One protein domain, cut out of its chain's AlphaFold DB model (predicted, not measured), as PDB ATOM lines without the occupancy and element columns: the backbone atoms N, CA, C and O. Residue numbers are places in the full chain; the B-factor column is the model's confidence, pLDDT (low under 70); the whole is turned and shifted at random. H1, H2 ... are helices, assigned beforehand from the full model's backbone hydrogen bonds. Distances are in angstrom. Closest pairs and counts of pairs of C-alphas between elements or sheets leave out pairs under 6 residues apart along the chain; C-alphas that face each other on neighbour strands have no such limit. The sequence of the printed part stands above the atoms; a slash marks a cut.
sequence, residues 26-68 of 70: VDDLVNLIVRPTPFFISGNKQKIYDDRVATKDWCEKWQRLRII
ATOM      1  N   VAL A  26     152.113  99.358 132.722       88.94
ATOM      2  CA  VAL A  26     150.966 100.172 133.165       88.94
ATOM      3  C   VAL A  26     150.837 100.258 134.684       88.94
ATOM      4  O   VAL A  26     149.970 100.969 135.181       88.94
ATOM      5  N   ASP A  27     151.672  99.521 135.418       89.31
ATOM      6  CA  ASP A  27     151.509  99.302 136.856       89.31
ATOM      7  C   ASP A  27     151.512 100.618 137.645       89.31
ATOM      8  O   ASP A  27     150.591 100.879 138.416       89.31
ATOM      9  N   ASP A  28     152.471 101.504 137.352       88.19
ATOM     10  CA  ASP A  28     152.561 102.820 137.990       88.19
ATOM     11  C   ASP A  28     151.300 103.663 137.740       88.19
ATOM     12  O   ASP A  28     150.806 104.329 138.647       88.19
ATOM     13  N   LEU A  29     150.727 103.604 136.531       86.44
ATOM     14  CA  LEU A  29     149.504 104.340 136.207       86.44
ATOM     15  C   LEU A  29     148.301 103.773 136.970       86.44
ATOM     16  O   LEU A  29     147.552 104.529 137.590       86.44
ATOM     17  N   VAL A  30     148.117 102.452 136.929       88.62
ATOM     18  CA  VAL A  30     146.974 101.768 137.556       88.62
ATOM     19  C   VAL A  30     147.011 101.919 139.078       88.62
ATOM     20  O   VAL A  30     145.970 102.119 139.706       88.62
ATOM     21  N   ASN A  31     148.204 101.891 139.670       90.38
ATOM     22  CA  ASN A  31     148.411 102.058 141.107       90.38
ATOM     23  C   ASN A  31     148.540 103.528 141.547       90.38
ATOM     24  O   ASN A  31     148.725 103.783 142.740       90.38
ATOM     25  N   LEU A  32     148.403 104.487 140.621       89.19
ATOM     26  CA  LEU A  32     148.528 105.929 140.868       89.19
ATOM     27  C   LEU A  32     149.860 106.302 141.540       89.19
ATOM     28  O   LEU A  32     149.899 107.079 142.495       89.19
ATOM     29  N   ILE A  33     150.956 105.737 141.046       89.44
ATOM     30  CA  ILE A  33     152.313 105.963 141.535       89.44
ATOM     31  C   ILE A  33     153.033 106.932 140.597       89.44
ATOM     32  O   ILE A  33     153.157 106.704 139.396       89.44
ATOM     33  N   VAL A  34     153.562 108.011 141.163       88.81
ATOM     34  CA  VAL A  34     154.498 108.919 140.502       88.81
ATOM     35  C   VAL A  34     155.875 108.628 141.070       88.81
ATOM     36  O   VAL A  34     156.105 108.831 142.257       88.81
ATOM     37  N   ARG A  35     156.796 108.150 140.235       87.12
ATOM     38  CA  ARG A  35     158.187 107.905 140.628       87.12
ATOM     39  C   ARG A  35     159.154 108.520 139.622       87.12
ATOM     40  O   ARG A  35     158.821 108.590 138.435       87.12
ATOM     41  N   PRO A  36     160.348 108.949 140.058       86.25
ATOM     42  CA  PRO A  36     161.394 109.342 139.134       86.25
ATOM     43  C   PRO A  36     161.860 108.122 138.340       86.25
ATOM     44  O   PRO A  36     161.947 107.001 138.840       86.25
ATOM     45  N   THR A  37     162.195 108.353 137.085       82.94
ATOM     46  CA  THR A  37     162.799 107.351 136.213       82.94
ATOM     47  C   THR A  37     164.279 107.136 136.531       82.94
ATOM     48  O   THR A  37     164.937 108.027 137.082       82.94
ATOM     49  N   PRO A  38     164.864 105.988 136.134       82.19
ATOM     50  CA  PRO A  38     166.276 105.689 136.390       82.19
ATOM     51  C   PRO A  38     167.254 106.765 135.890       82.19
ATOM     52  O   PRO A  38     168.297 107.001 136.501       82.19
ATOM     53  N   PHE A  39     166.919 107.464 134.803       81.69
ATOM     54  CA  PHE A  39     167.721 108.574 134.289       81.69
ATOM     55  C   PHE A  39     167.699 109.807 135.211       81.69
ATOM     56  O   PHE A  39     168.729 110.452 135.409       81.69
ATOM     57  N   PHE A  40     166.557 110.120 135.830       80.06
ATOM     58  CA  PHE A  40     166.470 111.192 136.826       80.06
ATOM     59  C   PHE A  40     167.269 110.874 138.089       80.06
ATOM     60  O   PHE A  40     167.928 111.764 138.634       80.06
ATOM     61  N   ILE A  41     167.240 109.608 138.510       81.06
ATOM     62  CA  ILE A  41     167.979 109.116 139.676       81.06
ATOM     63  C   ILE A  41     169.490 109.193 139.410       81.06
ATOM     64  O   ILE A  41     170.218 109.840 140.156       81.06
ATOM     65  N   SER A  42     169.959 108.604 138.308       82.94
ATOM     66  CA  SER A  42     171.389 108.568 137.953       82.94
ATOM     67  C   SER A  42     171.984 109.943 137.635       82.94
ATOM     68  O   SER A  42     173.159 110.183 137.900       82.94
ATOM     69  N   GLY A  43     171.185 110.874 137.106       82.06
ATOM     70  CA  GLY A  43     171.629 112.228 136.779       82.06
ATOM     71  C   GLY A  43     171.639 113.218 137.947       82.06
ATOM     72  O   GLY A  43     171.870 114.401 137.700       82.06
ATOM     73  N   ASN A  44     171.336 112.785 139.180       79.69
ATOM     74  CA  ASN A  44     171.149 113.651 140.353       79.69
ATOM     75  C   ASN A  44     170.164 114.816 140.096       79.69
ATOM     76  O   ASN A  44     170.351 115.946 140.547       79.69
ATOM     77  N   LYS A  45     169.102 114.557 139.318       83.25
ATOM     78  CA  LYS A  45     168.109 115.565 138.897       83.25
ATOM     79  C   LYS A  45     166.905 115.629 139.839       83.25
ATOM     80  O   LYS A  45     165.827 116.053 139.422       83.25
ATOM     81  N   GLN A  46     167.090 115.224 141.094       83.75
ATOM     82  CA  GLN A  46     166.036 115.121 142.109       83.75
ATOM     83  C   GLN A  46     165.288 116.447 142.269       83.75
ATOM     84  O   GLN A  46     164.073 116.495 142.112       83.75
ATOM     85  N   LYS A  47     166.031 117.555 142.382       86.06
ATOM     86  CA  LYS A  47     165.439 118.892 142.497       86.06
ATOM     87  C   LYS A  47     164.480 119.230 141.346       86.06
ATOM     88  O   LYS A  47     163.419 119.794 141.571       86.06
ATOM     89  N   ILE A  48     164.833 118.876 140.107       87.62
ATOM     90  CA  ILE A  48     163.985 119.151 138.934       87.62
ATOM     91  C   ILE A  48     162.692 118.333 139.001       87.62
ATOM     92  O   ILE A  48     161.640 118.806 138.574       87.62
ATOM     93  N   TYR A  49     162.773 117.098 139.495       87.06
ATOM     94  CA  TYR A  49     161.604 116.256 139.715       87.06
ATOM     95  C   TYR A  49     160.698 116.846 140.801       87.06
ATOM     96  O   TYR A  49     159.521 117.081 140.527       87.06
ATOM     97  N   ASP A  50     161.248 117.178 141.969       86.31
ATOM     98  CA  ASP A  50     160.477 117.724 143.090       86.31
ATOM     99  C   ASP A  50     159.809 119.058 142.726       86.31
ATOM    100  O   ASP A  50     158.610 119.232 142.946       86.31
ATOM    101  N   ASP A  51     160.538 119.964 142.059       88.62
ATOM    102  CA  ASP A  51     159.994 121.243 141.585       88.62
ATOM    103  C   ASP A  51     158.791 121.019 140.639       88.62
ATOM    104  O   ASP A  51     157.794 121.745 140.681       88.62
ATOM    105  N   ARG A  52     158.851 119.992 139.779       86.56
ATOM    106  CA  ARG A  52     157.774 119.666 138.828       86.56
ATOM    107  C   ARG A  52     156.559 119.073 139.514       86.56
ATOM    108  O   ARG A  52     155.440 119.453 139.170       86.56
ATOM    109  N   VAL A  53     156.781 118.148 140.440       86.56
ATOM    110  CA  VAL A  53     155.717 117.540 141.240       86.56
ATOM    111  C   VAL A  53     154.976 118.628 142.017       86.56
ATOM    112  O   VAL A  53     153.752 118.705 141.923       86.56
ATOM    113  N   ALA A  54     155.711 119.534 142.668       86.12
ATOM    114  CA  ALA A  54     155.137 120.659 143.403       86.12
ATOM    115  C   ALA A  54     154.349 121.619 142.495       86.12
ATOM    116  O   ALA A  54     153.254 122.043 142.842       86.12
ATOM    117  N   THR A  55     154.858 121.919 141.294       88.19
ATOM    118  CA  THR A  55     154.178 122.825 140.343       88.19
ATOM    119  C   THR A  55     152.854 122.255 139.822       88.19
ATOM    120  O   THR A  55     151.955 122.996 139.428       88.19
ATOM    121  N   LYS A  56     152.748 120.929 139.730       82.50
ATOM    122  CA  LYS A  56     151.602 120.248 139.121       82.50
ATOM    123  C   LYS A  56     150.444 120.011 140.088       82.50
ATOM    124  O   LYS A  56     149.341 119.741 139.610       82.50
ATOM    125  N   ASP A  57     150.718 120.094 141.388       81.12
ATOM    126  CA  ASP A  57     149.780 119.906 142.498       81.12
ATOM    127  C   ASP A  57     148.821 118.721 142.304       81.12
ATOM    128  O   ASP A  57     147.592 118.811 142.363       81.12
ATOM    129  N   TRP A  58     149.392 117.569 141.954       85.25
ATOM    130  CA  TRP A  58     148.586 116.392 141.648       85.25
ATOM    131  C   TRP A  58     147.922 115.788 142.883       85.25
ATOM    132  O   TRP A  58     146.874 115.163 142.742       85.25
ATOM    133  N   CYS A  59     148.492 115.990 144.071       80.38
ATOM    134  CA  CYS A  59     147.934 115.481 145.321       80.38
ATOM    135  C   CYS A  59     146.570 116.092 145.653       80.38
ATOM    136  O   CYS A  59     145.726 115.391 146.205       80.38
ATOM    137  N   GLU A  60     146.323 117.350 145.279       83.38
ATOM    138  CA  GLU A  60     145.020 117.990 145.483       83.38
ATOM    139  C   GLU A  60     143.925 117.318 144.634       83.38
ATOM    140  O   GLU A  60     142.828 117.029 145.112       83.38
ATOM    141  N   LYS A  61     144.239 117.010 143.371       84.75
ATOM    142  CA  LYS A  61     143.284 116.430 142.410       84.75
ATOM    143  C   LYS A  61     143.128 114.921 142.550       84.75
ATOM    144  O   LYS A  61     142.055 114.382 142.291       84.75
ATOM    145  N   TRP A  62     144.194 114.233 142.942       87.69
ATOM    146  CA  TRP A  62     144.266 112.779 142.994       87.69
ATOM    147  C   TRP A  62     144.648 112.339 144.404       87.69
ATOM    148  O   TRP A  62     145.799 112.032 144.694       87.69
ATOM    149  N   GLN A  63     143.652 112.250 145.283       84.94
ATOM    150  CA  GLN A  63     143.850 111.941 146.708       84.94
ATOM    151  C   GLN A  63     144.526 110.583 146.978       84.94
ATOM    152  O   GLN A  63     145.072 110.359 148.054       84.94
ATOM    153  N   ARG A  64     144.473 109.654 146.015       87.81
ATOM    154  CA  ARG A  64     145.091 108.320 146.109       87.81
ATOM    155  C   ARG A  64     146.480 108.246 145.470       87.81
ATOM    156  O   ARG A  64     147.071 107.169 145.464       87.81
ATOM    157  N   LEU A  65     146.971 109.356 144.923       90.12
ATOM    158  CA  LEU A  65     148.265 109.424 144.264       90.12
ATOM    159  C   LEU A  65     149.391 109.251 145.281       90.12
ATOM    160  O   LEU A  65     149.410 109.898 146.328       90.12
ATOM    161  N   ARG A  66     150.353 108.397 144.951       90.31
ATOM    162  CA  ARG A  66     151.556 108.166 145.745       90.31
ATOM    163  C   ARG A  66     152.749 108.720 144.998       90.31
ATOM    164  O   ARG A  66     153.062 108.253 143.908       90.31
ATOM    165  N   ILE A  67     153.421 109.694 145.592       89.25
ATOM    166  CA  ILE A  67     154.668 110.230 145.056       89.25
ATOM    167  C   ILE A  67     155.819 109.522 145.762       89.25
ATOM    168  O   ILE A  67     155.904 109.520 146.989       89.25
ATOM    169  N   ILE A  68     156.691 108.904 144.977       87.88
ATOM    170  CA  ILE A  68     157.939 108.314 145.435       87.88
ATOM    171  C   ILE A  68     159.036 109.350 145.225       87.88
ATOM    172  O   ILE A  68     159.214 109.855 144.113       87.88
TER     173      ILE A  68
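What this domain is: This is residues 26 to 68 of the 70 residues of an uncharacterized protein of Acidibacillus ferrooxidans (UniProt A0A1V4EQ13). A flat, open loop: the printed part runs out through H1 and H2, comes back along H3 and H4, and its last stretch folds inward, residues 66 to 67 pairing parallel with 33 to 34. No two helices touch. The 43 residues hold four named helices, H1 to H4 in order, and no named strand, in class all helix; the whole is only just compact, close to loose, with a radius of gyration of the C-alphas of 10.9 A, spanning 29 by 23 by 11 A.

How they stand to each other: H1, residues 27 to 30, is apart from H2, residues 38 to 42. H2 is close to but not clearly touching H3, residues 46 to 56; their closest C-alphas, of Phe 40 and Gln 46, are 6.6 A apart. H3 and H4, residues 58 to 61, meet only through their link. H1 is apart from H3 and H4, and H2 from H4. Every O i to N i+4 pair is within hydrogen-bond range in H2 and H3; H1 and H4 are too short for such a pair.

Where its parts are: H1 begins at C-alpha 27 (151.509, 99.302, 136.856). H3 is the longest, 15.6 A. H4 ends at C-alpha 61 (143.284, 116.430, 142.410).

The domain as a whole: The farthest C-alphas, of Ser 42 and Lys 61, are 29.5 A apart. The printed part has no cut and no long link, and no printed residue is under 70 in pLDDT.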